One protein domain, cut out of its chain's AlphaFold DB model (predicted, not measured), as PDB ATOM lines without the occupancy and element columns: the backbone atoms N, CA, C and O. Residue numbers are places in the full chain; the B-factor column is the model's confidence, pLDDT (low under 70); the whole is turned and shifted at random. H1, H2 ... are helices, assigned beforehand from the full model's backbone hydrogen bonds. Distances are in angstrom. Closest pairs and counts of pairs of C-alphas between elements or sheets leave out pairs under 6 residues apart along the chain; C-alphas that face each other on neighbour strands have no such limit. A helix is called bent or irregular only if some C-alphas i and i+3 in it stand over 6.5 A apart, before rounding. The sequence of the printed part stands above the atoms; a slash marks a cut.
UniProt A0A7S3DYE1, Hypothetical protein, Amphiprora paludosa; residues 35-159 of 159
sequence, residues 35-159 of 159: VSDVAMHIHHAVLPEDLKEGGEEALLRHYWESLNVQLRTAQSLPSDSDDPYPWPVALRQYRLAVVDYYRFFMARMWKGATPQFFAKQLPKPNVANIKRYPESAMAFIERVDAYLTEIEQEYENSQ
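This is residues 35 to 159 of the 159 residues of the protein "Hypothetical protein" of Amphiprora paludosa (UniProt A0A7S3DYE1). A long, kinked helix, H4, is crossed by H1 and by H7, and these three make a loose core. H3 and the loop of residues 76 to 86 lie toward one end of the longest axis and H5 toward the other, with short H6 between H5 and the core; residues 152 to 159 stick out. The printed part has 125 residues with seven named helices, H1 to H7 in order along it, and no named strand: the class is all helix. It is only just loose, close to compact, with a radius of gyration of the C-alphas of 17.0 A and spans of 56 by 40 by 26 A.

Find C-alpha 35 at (205.053, 137.683, 198.775); from there H1 runs through residues 35 to 45, 15.2 A. Next come H2, residues 48 to 51, and H3, residues 55 to 75, 30.1 A long. At C-alpha 87, (207.141, 126.258, 199.691), begins H4, residues 87 to 112, 37.5 A, with a kink of 46 degrees near residue 106; it is irregular, its C-alphas 108 and 111 being 7.3 A apart. Then follow H5, residues 115 to 121, and H6, residues 129 to 132. H7, residues 134 to 157, runs 35.0 A to C-alpha 157 at (207.794, 125.296, 220.261).

Look first at Ser 36 and Ala 97, the closest C-alphas of H1 and H4, 5.1 A apart: the helices touch, the same way at a steep tilt of 50 degrees, H4 with residues 90 to 101 alone. H7 touches H4 through residues 141 to 151 and 95 to 102 alone, opposite ways at a steep tilt of 50 degrees; the closest C-alphas, of Val 99 and Val 144, are 5.5 A apart. H3 and H4 only just touch, with 3 pairs of C-alphas within 8 A, the closest those of Trp 64 and Ala 90 at 7.2 A. H2 only just touches H7, with 3 such pairs, Pro 48 and Ser 136 closest at 5.8 A. H6 touches H1, at His 44 and Asn 129, 5.2 A, and H5, at Gln 121 and Arg 132, 5.1 A, in each case the closest C-alphas. H6 and H7 touch only at the corner, with the C-alphas of Ile 130 and Ala 137 closest at 4.2 A. H3 and H7 are apart. Every O i to N i+4 pair is within hydrogen-bond range in H3, H5 and H7; H1 has 6 of 7, H4 has 18 of 22, and H2 and H6 are too short for such a pair.

The C-alphas farthest apart are those of Pro 78 and Gln 116, 55.8 A. The printed part has no cut, and the link from H3 to H4, 11 residues, is long. Its mean pLDDT is 94.3, and no printed residue is under 70.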
ATOM      1  N   VAL A  35     206.208 138.303 198.106       95.81
ATOM      2  CA  VAL A  35     205.053 137.683 198.775       95.81
ATOM      3  C   VAL A  35     204.281 138.654 199.686       95.81
ATOM      4  O   VAL A  35     203.109 138.414 199.970       95.81
ATOM      5  N   SER A  36     204.881 139.775 200.113       95.44
ATOM      6  CA  SER A  36     204.151 140.815 200.848       95.44
ATOM      7  C   SER A  36     203.154 141.565 199.973       95.44
ATOM      8  O   SER A  36     202.073 141.917 200.446       95.44
ATOM      9  N   ASP A  37     203.486 141.773 198.699       95.12
ATOM     10  CA  ASP A  37     202.568 142.395 197.744       95.12
ATOM     11  C   ASP A  37     201.405 141.452 197.441       95.12
ATOM     12  O   ASP A  37     200.264 141.895 197.362       95.12
ATOM     13  N   VAL A  38     201.669 140.140 197.382       96.56
ATOM     14  CA  VAL A  38     200.633 139.105 197.246       96.56
ATOM     15  C   VAL A  38     199.681 139.119 198.442       96.56
ATOM     16  O   VAL A  38     198.469 139.185 198.244       96.56
ATOM     17  N   ALA A  39     200.208 139.128 199.672       97.00
ATOM     18  CA  ALA A  39     199.401 139.223 200.892       97.00
ATOM     19  C   ALA A  39     198.495 140.463 200.890       97.00
ATOM     20  O   ALA A  39     197.303 140.378 201.188       97.00
ATOM     21  N   MET A  40     199.038 141.621 200.504       94.75
ATOM     22  CA  MET A  40     198.249 142.845 200.385       94.75
ATOM     23  C   MET A  40     197.191 142.731 199.282       94.75
ATOM     24  O   MET A  40     196.031 143.074 199.510       94.75
ATOM     25  N   HIS A  41     197.580 142.259 198.100       95.38
ATOM     26  CA  HIS A  41     196.721 142.211 196.924       95.38
ATOM     27  C   HIS A  41     195.525 141.280 197.127       95.38
ATOM     28  O   HIS A  41     194.392 141.701 196.894       95.38
ATOM     29  N   ILE A  42     195.756 140.066 197.640       97.12
ATOM     30  CA  ILE A  42     194.703 139.077 197.904       97.12
ATOM     31  C   ILE A  42     193.614 139.686 198.794       97.12
ATOM     32  O   ILE A  42     192.444 139.708 198.416       97.12
ATOM     33  N   HIS A  43     193.986 140.282 199.928       94.94
ATOM     34  CA  HIS A  43     193.007 140.873 200.845       94.94
ATOM     35  C   HIS A  43     192.428 142.214 200.366       94.94
ATOM     36  O   HIS A  43     191.452 142.711 200.931       94.94
ATOM     37  N   HIS A  44     192.991 142.840 199.330       94.19
ATOM     38  CA  HIS A  44     192.426 144.059 198.742       94.19
ATOM     39  C   HIS A  44     191.428 143.775 197.635       94.19
ATOM     40  O   HIS A  44     190.468 144.536 197.504       94.19
ATOM     41  N   ALA A  45     191.676 142.735 196.846       94.94
ATOM     42  CA  ALA A  45     191.013 142.521 195.568       94.94
ATOM     43  C   ALA A  45     190.066 141.316 195.563       94.94
ATOM     44  O   ALA A  45     189.078 141.341 194.834       94.94
ATOM     45  N   VAL A  46     190.313 140.301 196.393       96.50
ATOM     46  CA  VAL A  46     189.524 139.062 196.400       96.50
ATOM     47  C   VAL A  46     188.434 139.134 197.466       96.50
ATOM     48  O   VAL A  46     188.617 139.754 198.522       96.50
ATOM     49  N   LEU A  47     187.260 138.576 197.172       96.25
ATOM     50  CA  LEU A  47     186.166 138.513 198.132       96.25
ATOM     51  C   LEU A  47     186.382 137.345 199.111       96.25
ATOM     52  O   LEU A  47     186.957 136.324 198.736       96.25
ATOM     53  N   PRO A  48     185.950 137.462 200.380       96.75
ATOM     54  CA  PRO A  48     186.183 136.424 201.385       96.75
ATOM     55  C   PRO A  48     185.660 135.038 201.010       96.75
ATOM     56  O   PRO A  48     186.257 134.042 201.402       96.75
ATOM     57  N   GLU A  49     184.541 134.961 200.297       97.06
ATOM     58  CA  GLU A  49     183.952 133.720 199.798       97.06
ATOM     59  C   GLU A  49     184.911 132.930 198.904       97.06
ATOM     60  O   GLU A  49     185.006 131.717 199.073       97.06
ATOM     61  N   ASP A  50     185.691 133.613 198.065       96.75
ATOM     62  CA  ASP A  50     186.646 132.990 197.144       96.75
ATOM     63  C   ASP A  50     187.954 132.577 197.844       96.75
ATOM     64  O   ASP A  50     188.757 131.828 197.294       96.75
ATOM     65  N   LEU A  51     188.186 133.053 199.073       96.31
ATOM     66  CA  LEU A  51     189.358 132.703 199.889       96.31
ATOM     67  C   LEU A  51     189.121 131.494 200.802       96.31
ATOM     68  O   LEU A  51     190.067 130.978 201.411       96.31
ATOM     69  N   LYS A  52     187.869 131.047 200.931       93.81
ATOM     70  CA  LYS A  52     187.496 129.878 201.735       93.81
ATOM     71  C   LYS A  52     187.949 128.582 201.064       93.81
ATOM     72  O   LYS A  52     188.356 128.568 199.908       93.81
ATOM     73  N   GLU A  53     187.913 127.490 201.830       93.81
ATOM     74  CA  GLU A  53     188.131 126.123 201.321       93.81
ATOM     75  C   GLU A  53     189.455 125.934 200.551       93.81
ATOM     76  O   GLU A  53     189.558 125.121 199.639       93.81
ATOM     77  N   GLY A  54     190.494 126.679 200.944       95.50
ATOM     78  CA  GLY A  54     191.822 126.608 200.329       95.50
ATOM     79  C   GLY A  54     192.040 127.565 199.155       95.50
ATOM     80  O   GLY A  54     193.146 127.587 198.622       95.50
ATOM     81  N   GLY A  55     191.057 128.395 198.786       97.12
ATOM     82  CA  GLY A  55     191.195 129.369 197.696       97.12
ATOM     83  C   GLY A  55     192.370 130.336 197.887       97.12
ATOM     84  O   GLY A  55     193.144 130.568 196.961       97.12
ATOM     85  N   GLU A  56     192.593 130.814 199.113       97.44
ATOM     86  CA  GLU A  56     193.764 131.641 199.433       97.44
ATOM     87  C   GLU A  56     195.095 130.907 199.215       97.44
ATOM     88  O   GLU A  56     196.021 131.456 198.614       97.44
ATOM     89  N   GLU A  57     195.196 129.651 199.662       97.06
ATOM     90  CA  GLU A  57     196.410 128.855 199.462       97.06
ATOM     91  C   GLU A  57     196.623 128.539 197.978       97.06
ATOM     92  O   GLU A  57     197.759 128.559 197.516       97.06
ATOM     93  N   ALA A  58     195.554 128.297 197.217       97.94
ATOM     94  CA  ALA A  58     195.631 128.056 195.781       97.94
ATOM     95  C   ALA A  58     196.191 129.273 195.026       97.94
ATOM     96  O   ALA A  58     197.080 129.115 194.187       97.94
ATOM     97  N   LEU A  59     195.746 130.488 195.368       97.94
ATOM     98  CA  LEU A  59     196.289 131.729 194.802       97.94
ATOM     99  C   LEU A  59     197.773 131.905 195.145       97.94
ATOM    100  O   LEU A  59     198.593 132.187 194.266       97.94
ATOM    101  N   LEU A  60     198.139 131.692 196.413       98.06
ATOM    102  CA  LEU A  60     199.531 131.768 196.851       98.06
ATOM    103  C   LEU A  60     200.405 130.718 196.155       98.06
ATOM    104  O   LEU A  60     201.532 131.016 195.755       98.06
ATOM    105  N   ARG A  61     199.890 129.499 195.993       98.25
ATOM    106  CA  ARG A  61     200.577 128.392 195.325       98.25
ATOM    107  C   ARG A  61     200.820 128.700 193.856       98.25
ATOM    108  O   ARG A  61     201.943 128.532 193.395       98.25
ATOM    109  N   HIS A  62     199.829 129.249 193.157       97.88
ATOM    110  CA  HIS A  62     199.991 129.671 191.768       97.88
ATOM    111  C   HIS A  62     201.067 130.759 191.610       97.88
ATOM    112  O   HIS A  62     201.926 130.671 190.727       97.88
ATOM    113  N   TYR A  63     201.072 131.763 192.496       97.75
ATOM    114  CA  TYR A  63     202.137 132.769 192.540       97.75
ATOM    115  C   TYR A  63     203.509 132.128 192.786       97.75
ATOM    116  O   TYR A  63     204.475 132.433 192.090       97.75
ATOM    117  N   TRP A  64     203.596 131.230 193.767       98.19
ATOM    118  CA  TRP A  64     204.830 130.556 194.157       98.19
ATOM    119  C   TRP A  64     205.411 129.686 193.031       98.19
ATOM    120  O   TRP A  64     206.611 129.759 192.761       98.19
ATOM    121  N   GLU A  65     204.573 128.915 192.335       97.69
ATOM    122  CA  GLU A  65     204.965 128.113 191.167       97.69
ATOM    123  C   GLU A  65     205.486 129.016 190.044       97.69
ATOM    124  O   GLU A  65     206.594 128.815 189.535       97.69
ATOM    125  N   SER A  66     204.732 130.068 189.717       96.88
ATOM    126  CA  SER A  66     205.093 131.036 188.676       96.88
ATOM    127  C   SER A  66     206.413 131.747 188.985       96.88
ATOM    128  O   SER A  66     207.273 131.889 188.112       96.88
ATOM    129  N   LEU A  67     206.613 132.152 190.241       96.44
ATOM    130  CA  LEU A  67     207.848 132.777 190.697       96.44
ATOM    131  C   LEU A  67     209.035 131.815 190.582       96.44
ATOM    132  O   LEU A  67     210.084 132.212 190.082       96.44
ATOM    133  N   ASN A  68     208.889 130.554 190.993       96.25
ATOM    134  CA  ASN A  68     209.982 129.584 190.904       96.25
ATOM    135  C   ASN A  68     210.386 129.281 189.455       96.25
ATOM    136  O   ASN A  68     211.579 129.147 189.183       96.25
ATOM    137  N   VAL A  69     209.441 129.253 188.508       95.31
ATOM    138  CA  VAL A  69     209.763 129.157 187.070       95.31
ATOM    139  C   VAL A  69     210.640 130.332 186.625       95.31
ATOM    140  O   VAL A  69     211.667 130.135 185.964       95.31
ATOM    141  N   GLN A  70     210.284 131.557 187.022       95.19
ATOM    142  CA  GLN A  70     211.063 132.746 186.674       95.19
ATOM    143  C   GLN A  70     212.433 132.765 187.364       95.19
ATOM    144  O   GLN A  70     213.435 133.068 186.717       95.19
ATOM    145  N   LEU A  71     212.508 132.388 188.644       95.25
ATOM    146  CA  LEU A  71     213.764 132.328 189.397       95.25
ATOM    147  C   LEU A  71     214.728 131.298 188.809       95.25
ATOM    148  O   LEU A  71     215.902 131.615 188.629       95.25
ATOM    149  N   ARG A  72     214.246 130.103 188.442       95.25
ATOM    150  CA  ARG A  72     215.077 129.102 187.755       95.25
ATOM    151  C   ARG A  72     215.611 129.627 186.435       95.25
ATOM    152  O   ARG A  72     216.798 129.475 186.164       95.25
ATOM    153  N   THR A  73     214.753 130.275 185.649       94.75
ATOM    154  CA  THR A  73     215.146 130.868 184.365       94.75
ATOM    155  C   THR A  73     216.232 131.926 184.568       94.75
ATOM    156  O   THR A  73     217.275 131.873 183.922       94.75
ATOM    157  N   ALA A  74     216.037 132.844 185.517       95.50
ATOM    158  CA  ALA A  74     216.993 133.906 185.823       95.50
ATOM    159  C   ALA A  74     218.334 133.375 186.360       95.50
ATOM    160  O   ALA A  74     219.382 133.958 186.091       95.50
ATOM    161  N   GLN A  75     218.310 132.267 187.104       95.31
ATOM    162  CA  GLN A  75     219.494 131.643 187.701       95.31
ATOM    163  C   GLN A  75     220.114 130.542 186.824       95.31
ATOM    164  O   GLN A  75     221.133 129.973 187.202       95.31
ATOM    165  N   SER A  76     219.533 130.251 185.652       95.62
ATOM    166  CA  SER A  76     219.947 129.150 184.765       95.62
ATOM    167  C   SER A  76     220.009 127.788 185.472       95.62
ATOM    168  O   SER A  76     220.928 126.999 185.249       95.62
ATOM    169  N   LEU A  77     219.042 127.520 186.352       92.56
ATOM    170  CA  LEU A  77     218.989 126.273 187.108       92.56
ATOM    171  C   LEU A  77     218.384 125.125 186.280       92.56
ATOM    172  O   LEU A  77     217.461 125.362 185.494       92.56
ATOM    173  N   PRO A  78     218.861 123.882 186.473       90.38
ATOM    174  CA  PRO A  78     218.236 122.690 185.907       90.38
ATOM    175  C   PRO A  78     216.770 122.528 186.337       90.38
ATOM    176  O   PRO A  78     216.372 122.955 187.420       90.38
ATOM    177  N   SER A  79     215.962 121.868 185.505       84.06
ATOM    178  CA  SER A  79     214.540 121.619 185.798       84.06
ATOM    179  C   SER A  79     214.307 120.666 186.973       84.06
ATOM    180  O   SER A  79     213.229 120.671 187.552       84.06
ATOM    181  N   ASP A  80     215.293 119.833 187.294       88.25
ATOM    182  CA  ASP A  80     215.285 118.838 188.366       88.25
ATOM    183  C   ASP A  80     215.919 119.345 189.672       88.25
ATOM    184  O   ASP A  80     216.032 118.585 190.632       88.25
ATOM    185  N   SER A  81     216.323 120.619 189.732       88.81
ATOM    186  CA  SER A  81     216.813 121.219 190.972       88.81
ATOM    187  C   SER A  81     215.685 121.398 191.990       88.81
ATOM    188  O   SER A  81     214.525 121.612 191.623       88.81
ATOM    189  N   ASP A  82     216.044 121.457 193.272       93.25
ATOM    190  CA  ASP A  82     215.137 121.951 194.310       93.25
ATOM    191  C   ASP A  82     214.602 123.350 193.957       93.25
ATOM    192  O   ASP A  82     215.232 124.110 193.206       93.25
ATOM    193  N   ASP A  83     213.422 123.681 194.485       95.38
ATOM    194  CA  ASP A  83     212.803 124.996 194.315       95.38
ATOM    195  C   ASP A  83     213.713 126.098 194.887       95.38
ATOM    196  O   ASP A  83     214.018 126.072 196.084       95.38
ATOM    197  N   PRO A  84     214.109 127.108 194.084       95.19
ATOM    198  CA  PRO A  84     214.928 128.228 194.561       95.19
ATOM    199  C   PRO A  84     214.309 128.972 195.745       95.19
ATOM    200  O   PRO A  84     215.017 129.527 196.585       95.19
ATOM    201  N   TYR A  85     212.979 128.987 195.803       96.44
ATOM    202  CA  TYR A  85     212.209 129.515 196.911       96.44
ATOM    203  C   TYR A  85     211.290 128.413 197.454       96.44
ATOM    204  O   TYR A  85     210.218 128.199 196.892       96.44
ATOM    205  N   PRO A  86     211.678 127.689 198.520       97.44
ATOM    206  CA  PRO A  86     210.919 126.542 199.017       97.44
ATOM    207  C   PRO A  86     209.522 126.906 199.532       97.44
ATOM    208  O   PRO A  86     209.348 127.919 200.215       97.44
ATOM    209  N   TRP A  87     208.535 126.037 199.283       97.69
ATOM    210  CA  TRP A  87     207.141 126.258 199.691       97.69
ATOM    211  C   TRP A  87     206.954 126.596 201.185       97.69
ATOM    212  O   TRP A  87     206.286 127.589 201.476       97.69
ATOM    213  N   PRO A  88     207.569 125.878 202.151       97.12
ATOM    214  CA  PRO A  88     207.397 126.208 203.570       97.12
ATOM    215  C   PRO A  88     207.880 127.620 203.922       97.12
ATOM    216  O   PRO A  88     207.296 128.287 204.774       97.12
ATOM    217  N   VAL A  89     208.926 128.102 203.240       97.19
ATOM    218  CA  VAL A  89     209.448 129.461 203.430       97.19
ATOM    219  C   VAL A  89     208.470 130.482 202.859       97.19
ATOM    220  O   VAL A  89     208.171 131.471 203.529       97.19
ATOM    221  N   ALA A  90     207.941 130.232 201.659       97.69
ATOM    222  CA  ALA A  90     206.967 131.105 201.015       97.69
ATOM    223  C   ALA A  90     205.683 131.248 201.836       97.69
ATOM    224  O   ALA A  90     205.255 132.367 202.121       97.69
ATOM    225  N   LEU A  91     205.126 130.126 202.294       97.69
ATOM    226  CA  LEU A  91     203.926 130.105 203.123       97.69
ATOM    227  C   LEU A  91     204.139 130.851 204.445       97.69
ATOM    228  O   LEU A  91     203.319 131.682 204.835       97.69
ATOM    229  N   ARG A  92     205.269 130.618 205.121       97.06
ATOM    230  CA  ARG A  92     205.576 131.304 206.380       97.06
ATOM    231  C   ARG A  92     205.752 132.812 206.190       97.06
ATOM    232  O   ARG A  92     205.239 133.597 206.984       97.06
ATOM    233  N   GLN A  93     206.462 133.231 205.143       97.75
ATOM    234  CA  GLN A  93     206.648 134.651 204.836       97.75
ATOM    235  C   GLN A  93     205.337 135.330 204.432       97.75
ATOM    236  O   GLN A  93     205.107 136.465 204.842       97.75
ATOM    237  N   TYR A  94     204.461 134.635 203.703       98.31
ATOM    238  CA  TYR A  94     203.115 135.111 203.400       98.31
ATOM    239  C   TYR A  94     202.308 135.379 204.677       98.31
ATOM    240  O   TYR A  94     201.821 136.490 204.869       98.31
ATOM    241  N   ARG A  95     202.233 134.403 205.593       97.81
ATOM    242  CA  ARG A  95     201.510 134.541 206.872       97.81
ATOM    243  C   ARG A  95     202.023 135.721 207.695       97.81
ATOM    244  O   ARG A  95     201.239 136.541 208.165       97.81
ATOM    245  N   LEU A  96     203.346 135.857 207.805       97.44
ATOM    246  CA  LEU A  96     203.972 137.004 208.468       97.44
ATOM    247  C   LEU A  96     203.627 138.328 207.780       97.44
ATOM    248  O   LEU A  96     203.367 139.315 208.463       97.44
ATOM    249  N   ALA A  97     203.601 138.360 206.448       97.62
ATOM    250  CA  ALA A  97     203.242 139.558 205.700       97.62
ATOM    251  C   ALA A  97     201.767 139.942 205.882       97.62
ATOM    252  O   ALA A  97     201.470 141.129 206.009       97.62
ATOM    253  N   VAL A  98     200.851 138.970 205.963       97.69
ATOM    254  CA  VAL A  98     199.438 139.204 206.305       97.69
ATOM    255  C   VAL A  98     199.327 139.861 207.688       97.69
ATOM    256  O   VAL A  98     198.653 140.886 207.838       97.69
ATOM    257  N   VAL A  99     200.053 139.340 208.682       97.25
ATOM    258  CA  VAL A  99     200.078 139.890 210.047       97.25
ATOM    259  C   VAL A  99     200.742 141.277 210.107       97.25
ATOM    260  O   VAL A  99     200.203 142.180 210.747       97.25
ATOM    261  N   ASP A 100     201.869 141.523 209.429       95.69
ATOM    262  CA  ASP A 100     202.461 142.876 209.401       95.69
ATOM    263  C   ASP A 100     201.557 143.866 208.656       95.69
ATOM    264  O   ASP A 100     201.377 145.008 209.095       95.69
ATOM    265  N   TYR A 101     200.906 143.436 207.573       94.62
ATOM    266  CA  TYR A 101     199.971 144.290 206.854       94.62
ATOM    267  C   TYR A 101     198.794 144.722 207.739       94.62
ATOM    268  O   TYR A 101     198.364 145.882 207.690       94.62
ATOM    269  N   TYR A 102     198.324 143.838 208.623       94.56
ATOM    270  CA  TYR A 102     197.291 144.168 209.601       94.56
ATOM    271  C   TYR A 102     197.655 145.377 210.471       94.56
ATOM    272  O   TYR A 102     196.804 146.234 210.725       94.56
ATOM    273  N   ARG A 103     198.928 145.542 210.853       91.00
ATOM    274  CA  ARG A 103     199.389 146.724 211.602       91.00
ATOM    275  C   ARG A 103     199.118 148.019 210.832       91.00
ATOM    276  O   ARG A 103     198.659 149.006 211.415       91.00
ATOM    277  N   PHE A 104     199.374 148.034 209.522       88.19
ATOM    278  CA  PHE A 104     199.079 149.191 208.670       88.19
ATOM    279  C   PHE A 104     197.578 149.423 208.502       88.19
ATOM    280  O   PHE A 104     197.126 150.574 208.529       88.19
ATOM    281  N   PHE A 105     196.816 148.344 208.331       89.00
ATOM    282  CA  PHE A 105     195.364 148.389 208.243       89.00
ATOM    283  C   PHE A 105     194.752 149.008 209.508       89.00
ATOM    284  O   PHE A 105     194.051 150.021 209.417       89.00
ATOM    285  N   MET A 106     195.112 148.497 210.687       87.44
ATOM    286  CA  MET A 106     194.622 148.981 211.978       87.44
ATOM    287  C   MET A 106     194.980 150.443 212.228       87.44
ATOM    288  O   MET A 106     194.115 151.238 212.598       87.44
ATOM    289  N   ALA A 107     196.225 150.839 211.955       87.44
ATOM    290  CA  ALA A 107     196.672 152.213 212.177       87.44
ATOM    291  C   ALA A 107     195.861 153.250 211.378       87.44
ATOM    292  O   ALA A 107     195.659 154.374 211.844       87.44
ATOM    293  N   ARG A 108     195.399 152.890 210.172       83.50
ATOM    294  CA  ARG A 108     194.705 153.814 209.261       83.50
ATOM    295  C   ARG A 108     193.187 153.723 209.309       83.50
ATOM    296  O   ARG A 108     192.528 154.733 209.081       83.50
ATOM    297  N   MET A 109     192.635 152.539 209.546       83.12
ATOM    298  CA  MET A 109     191.205 152.285 209.379       83.12
ATOM    299  C   MET A 109     190.443 152.290 210.710       83.12
ATOM    300  O   MET A 109     189.341 152.832 210.772       83.12
ATOM    301  N   TRP A 110     191.059 151.802 211.794       79.75
ATOM    302  CA  TRP A 110     190.369 151.499 213.054       79.75
ATOM    303  C   TRP A 110     189.602 152.681 213.658       79.75
ATOM    304  O   TRP A 110     188.464 152.540 214.095       79.75
ATOM    305  N   LYS A 111     190.183 153.885 213.624       79.94
ATOM    306  CA  LYS A 111     189.569 155.086 214.221       79.94
ATOM    307  C   LYS A 111     188.253 155.506 213.559       79.94
ATOM    308  O   LYS A 111     187.496 156.260 214.160       79.94
ATOM    309  N   GLY A 112     188.010 155.081 212.320       82.56
ATOM    310  CA  GLY A 112     186.862 155.502 211.520       82.56
ATOM    311  C   GLY A 112     185.955 154.363 211.075       82.56
ATOM    312  O   GLY A 112     185.034 154.638 210.317       82.56
ATOM    313  N   ALA A 113     186.202 153.123 211.501       87.62
ATOM    314  CA  ALA A 113     185.522 151.920 211.017       87.62
ATOM    315  C   ALA A 113     184.082 151.785 211.556       87.62
ATOM    316  O   ALA A 113     183.764 150.888 212.329       87.62
ATOM    317  N   THR A 114     183.197 152.704 211.170       91.62
ATOM    318  CA  THR A 114     181.769 152.685 211.518       91.62
ATOM    319  C   THR A 114     180.916 152.228 210.333       91.62
ATOM    320  O   THR A 114     181.352 152.349 209.185       91.62
ATOM    321  N   PRO A 115     179.658 151.794 210.542       92.44
ATOM    322  CA  PRO A 115     178.750 151.496 209.431       92.44
ATOM    323  C   PRO A 115     178.625 152.654 208.424       92.44
ATOM    324  O   PRO A 115     178.591 152.444 207.214       92.44
ATOM    325  N   GLN A 116     178.642 153.902 208.909       94.12
ATOM    326  CA  GLN A 116     178.597 155.093 208.058       94.12
ATOM    327  C   GLN A 116     179.871 155.272 207.222       94.12
ATOM    328  O   GLN A 116     179.807 155.849 206.137       94.12
ATOM    329  N   PHE A 117     181.029 154.814 207.704       93.06
ATOM    330  CA  PHE A 117     182.260 154.810 206.919       93.06
ATOM    331  C   PHE A 117     182.161 153.840 205.744       93.06
ATOM    332  O   PHE A 117     182.389 154.264 204.613       93.06
ATOM    333  N   PHE A 118     181.754 152.590 205.980       93.38
ATOM    334  CA  PHE A 118     181.615 151.590 204.914       93.38
ATOM    335  C   PHE A 118     180.567 152.002 203.875       93.38
ATOM    336  O   PHE A 118     180.843 151.967 202.676       93.38
ATOM    337  N   ALA A 119     179.422 152.542 204.312       95.00
ATOM    338  CA  ALA A 119     178.399 153.074 203.409       95.00
ATOM    339  C   ALA A 119     178.940 154.156 202.451       95.00
ATOM    340  O   ALA A 119     178.519 154.237 201.299       95.00
ATOM    341  N   LYS A 120     179.917 154.967 202.890       95.12
ATOM    342  CA  LYS A 120     180.584 155.975 202.043       95.12
ATOM    343  C   LYS A 120     181.601 155.386 201.063       95.12
ATOM    344  O   LYS A 120     181.945 156.062 200.092       95.12
ATOM    345  N   GLN A 121     182.135 154.194 201.327       94.12
ATOM    346  CA  GLN A 121     183.086 153.527 200.432       94.12
ATOM    347  C   GLN A 121     182.392 152.642 199.399       94.12
ATOM    348  O   GLN A 121     182.898 152.518 198.291       94.12
ATOM    349  N   LEU A 122     181.217 152.093 199.721       93.94
ATOM    350  CA  LEU A 122     180.457 151.186 198.859       93.94
ATOM    351  C   LEU A 122     180.318 151.632 197.384       93.94
ATOM    352  O   LEU A 122     180.565 150.795 196.513       93.94
ATOM    353  N   PRO A 123     179.996 152.904 197.053       95.69
ATOM    354  CA  PRO A 123     179.856 153.324 195.656       95.69
ATOM    355  C   PRO A 123     181.194 153.525 194.925       95.69
ATOM    356  O   PRO A 123     181.191 153.831 193.737       95.69
ATOM    357  N   LYS A 124     182.341 153.407 195.606       94.44
ATOM    358  CA  LYS A 124     183.662 153.651 195.016       94.44
ATOM    359  C   LYS A 124     184.263 152.329 194.525       94.44
ATOM    360  O   LYS A 124     184.616 151.498 195.359       94.44
ATOM    361  N   PRO A 125     184.427 152.132 193.205       88.56
ATOM    362  CA  PRO A 125     184.958 150.880 192.669       88.56
ATOM    363  C   PRO A 125     186.438 150.668 193.018       88.56
ATOM    364  O   PRO A 125     186.855 149.539 193.235       88.56
ATOM    365  N   ASN A 126     187.208 151.749 193.167       89.06
ATOM    366  CA  ASN A 126     188.660 151.704 193.381       89.06
ATOM    367  C   ASN A 126     189.041 151.735 194.872       89.06
ATOM    368  O   ASN A 126     189.972 152.432 195.277       89.06
ATOM    369  N   VAL A 127     188.272 151.047 195.717       92.06
ATOM    370  CA  VAL A 127     188.555 150.916 197.151       92.06
ATOM    371  C   VAL A 127     188.702 149.442 197.487       92.06
ATOM    372  O   VAL A 127     187.810 148.658 197.183       92.06
ATOM    373  N   ALA A 128     189.803 149.100 198.160       93.25
ATOM    374  CA  ALA A 128     190.080 147.751 198.644       93.25
ATOM    375  C   ALA A 128     188.889 147.158 199.416       93.25
ATOM    376  O   ALA A 128     188.292 147.845 200.254       93.25
ATOM    377  N   ASN A 129     188.605 145.873 199.196       94.94
ATOM    378  CA  ASN A 129     187.465 145.160 199.776       94.94
ATOM    379  C   ASN A 129     187.407 145.299 201.301       94.94
ATOM    380  O   ASN A 129     186.377 145.705 201.835       94.94
ATOM    381  N   ILE A 130     188.535 145.131 201.999       93.75
ATOM    382  CA  ILE A 130     188.648 145.308 203.462       93.75
ATOM    383  C   ILE A 130     188.280 146.711 203.973       93.75
ATOM    384  O   ILE A 130     188.062 146.894 205.163       93.75
ATOM    385  N   LYS A 131     188.222 147.732 203.110       92.81
ATOM    386  CA  LYS A 131     187.743 149.087 203.453       92.81
ATOM    387  C   LYS A 131     186.338 149.364 202.923       92.81
ATOM    388  O   LYS A 131     185.739 150.367 203.314       92.81
ATOM    389  N   ARG A 132     185.847 148.533 202.007       94.00
ATOM    390  CA  ARG A 132     184.587 148.715 201.287       94.00
ATOM    391  C   ARG A 132     183.448 147.930 201.922       94.00
ATOM    392  O   ARG A 132     182.371 148.494 202.097       94.00
ATOM    393  N   TYR A 133     183.713 146.689 202.316       94.25
ATOM    394  CA  TYR A 133     182.731 145.768 202.873       94.25
ATOM    395  C   TYR A 133     183.100 145.407 204.319       94.25
ATOM    396  O   TYR A 133     184.236 144.984 204.566       94.25
ATOM    397  N   PRO A 134     182.178 145.571 205.286       93.81
ATOM    398  CA  PRO A 134     182.390 145.127 206.661       93.81
ATOM    399  C   PRO A 134     182.763 143.645 206.751       93.81
ATOM    400  O   PRO A 134     183.641 143.276 207.524       93.81
ATOM    401  N   GLU A 135     182.146 142.805 205.925       94.94
ATOM    402  CA  GLU A 135     182.358 141.359 205.896       94.94
ATOM    403  C   GLU A 135     183.796 141.022 205.488       94.94
ATOM    404  O   GLU A 135     184.438 140.185 206.117       94.94
ATOM    405  N   SER A 136     184.345 141.732 204.497       95.44
ATOM    406  CA  SER A 136     185.750 141.576 204.107       95.44
ATOM    407  C   SER A 136     186.711 142.029 205.199       95.44
ATOM    408  O   SER A 136     187.732 141.382 205.413       95.44
ATOM    409  N   ALA A 137     186.392 143.115 205.909       94.62
ATOM    410  CA  ALA A 137     187.202 143.569 207.036       94.62
ATOM    411  C   ALA A 137     187.239 142.527 208.166       94.62
ATOM    412  O   ALA A 137     188.311 142.242 208.696       94.62
ATOM    413  N   MET A 138     186.086 141.943 208.506       95.00
ATOM    414  CA  MET A 138     185.984 140.919 209.548       95.00
ATOM    415  C   MET A 138     186.703 139.630 209.152       95.00
ATOM    416  O   MET A 138     187.512 139.136 209.929       95.00
ATOM    417  N   ALA A 139     186.505 139.147 207.922       96.19
ATOM    418  CA  ALA A 139     187.204 137.965 207.422       96.19
ATOM    419  C   ALA A 139     188.733 138.148 207.419       96.19
ATOM    420  O   ALA A 139     189.479 137.217 207.717       96.19
ATOM    421  N   PHE A 140     189.216 139.359 207.119       96.12
ATOM    422  CA  PHE A 140     190.640 139.673 207.207       96.12
ATOM    423  C   PHE A 140     191.156 139.642 208.654       96.12
ATOM    424  O   PHE A 140     192.222 139.085 208.899       96.12
ATOM    425  N   ILE A 141     190.399 140.177 209.620       95.94
ATOM    426  CA  ILE A 141     190.754 140.107 211.050       95.94
ATOM    427  C   ILE A 141     190.826 138.651 211.522       95.94
ATOM    428  O   ILE A 141     191.806 138.269 212.152       95.94
ATOM    429  N   GLU A 142     189.826 137.834 211.183       96.62
ATOM    430  CA  GLU A 142     189.800 136.403 211.519       96.62
ATOM    431  C   GLU A 142     191.006 135.663 210.928       96.62
ATOM    432  O   GLU A 142     191.620 134.826 211.587       96.62
ATOM    433  N   ARG A 143     191.393 136.003 209.694       97.25
ATOM    434  CA  ARG A 143     192.571 135.414 209.054       97.25
ATOM    435  C   ARG A 143     193.870 135.802 209.757       97.25
ATOM    436  O   ARG A 143     194.741 134.955 209.942       97.25
ATOM    437  N   VAL A 144     193.999 137.068 210.145       97.50
ATOM    438  CA  VAL A 144     195.159 137.558 210.898       97.50
ATOM    439  C   VAL A 144     195.261 136.860 212.251       97.50
ATOM    440  O   VAL A 144     196.357 136.456 212.621       97.50
ATOM    441  N   ASP A 145     194.143 136.694 212.958       97.81
ATOM    442  CA  ASP A 145     194.084 135.995 214.246       97.81
ATOM    443  C   ASP A 145     194.563 134.541 214.125       97.81
ATOM    444  O   ASP A 145     195.432 134.101 214.882       97.81
ATOM    445  N   ALA A 146     194.091 133.823 213.099       97.44
ATOM    446  CA  ALA A 146     194.536 132.462 212.809       97.44
ATOM    447  C   ALA A 146     196.050 132.388 212.539       97.44
ATOM    448  O   ALA A 146     196.752 131.588 213.155       97.44
ATOM    449  N   TYR A 147     196.581 133.246 211.661       97.88
ATOM    450  CA  TYR A 147     198.012 133.235 211.344       97.88
ATOM    451  C   TYR A 147     198.891 133.688 212.502       97.88
ATOM    452  O   TYR A 147     199.963 133.120 212.699       97.88
ATOM    453  N   LEU A 148     198.455 134.677 213.282       97.56
ATOM    454  CA  LEU A 148     199.177 135.097 214.475       97.56
ATOM    455  C   LEU A 148     199.256 133.951 215.488       97.56
ATOM    456  O   LEU A 148     200.345 133.660 215.968       97.56
ATOM    457  N   THR A 149     198.144 133.248 215.714       97.88
ATOM    458  CA  THR A 149     198.088 132.081 216.606       97.88
ATOM    459  C   THR A 149     199.063 130.984 216.165       97.88
ATOM    460  O   THR A 149     199.802 130.443 216.986       97.88
ATOM    461  N   GLU A 150     199.108 130.658 214.870       96.44
ATOM    462  CA  GLU A 150     200.060 129.677 214.328       96.44
ATOM    463  C   GLU A 150     201.520 130.117 214.532       96.44
ATOM    464  O   GLU A 150     202.360 129.323 214.955       96.44
ATOM    465  N   ILE A 151     201.828 131.391 214.270       96.00
ATOM    466  CA  ILE A 151     203.181 131.951 214.414       96.00
ATOM    467  C   ILE A 151     203.629 131.968 215.882       96.00
ATOM    468  O   ILE A 151     204.791 131.681 216.174       96.00
ATOM    469  N   GLU A 152     202.733 132.306 216.809       96.44
ATOM    470  CA  GLU A 152     203.012 132.291 218.248       96.44
ATOM    471  C   GLU A 152     203.310 130.867 218.734       96.44
ATOM    472  O   GLU A 152     204.316 130.653 219.410       96.44
ATOM    473  N   GLN A 153     202.530 129.875 218.295       96.50
ATOM    474  CA  GLN A 153     202.785 128.461 218.596       96.50
ATOM    475  C   GLN A 153     204.123 127.970 218.025       96.50
ATOM    476  O   GLN A 153     204.855 127.244 218.698       96.50
ATOM    477  N   GLU A 154     204.474 128.350 216.790       94.25
ATOM    478  CA  GLU A 154     205.797 128.056 216.219       94.25
ATOM    479  C   GLU A 154     206.923 128.614 217.100       94.25
ATOM    480  O   GLU A 154     207.927 127.937 217.327       94.25
ATOM    481  N   TYR A 155     206.757 129.844 217.596       93.06
ATOM    482  CA  TYR A 155     207.750 130.500 218.435       93.06
ATOM    483  C   TYR A 155     207.904 129.797 219.788       93.06
ATOM    484  O   TYR A 155     209.030 129.504 220.188       93.06
ATOM    485  N   GLU A 156     206.800 129.461 220.457       95.69
ATOM    486  CA  GLU A 156     206.807 128.721 221.726       95.69
ATOM    487  C   GLU A 156     207.471 127.345 221.598       95.69
ATOM    488  O   GLU A 156     208.286 126.980 222.438       95.69
ATOM    489  N   ASN A 157     207.194 126.610 220.516       94.06
ATOM    490  CA  ASN A 157     207.794 125.296 220.261       94.06
ATOM    491  C   ASN A 157     209.293 125.352 219.916       94.06
ATOM    492  O   ASN A 157     209.956 124.314 219.881       94.06
ATOM    493  N   SER A 158     209.815 126.539 219.598       90.31
ATOM    494  CA  SER A 158     211.224 126.750 219.255       90.31
ATOM    495  C   SER A 158     212.103 127.149 220.446       90.31
ATOM    496  O   SER A 158     213.323 127.238 220.282       90.31
ATOM    497  N   GLN A 159     211.497 127.398 221.616       77.00
ATOM    498  CA  GLN A 159     212.185 127.715 222.874       77.00
ATOM    499  C   GLN A 159     212.444 126.468 223.723       77.00
ATOM    500  O   GLN A 159     213.517 126.441 224.371       77.00
TER     501      GLN A 159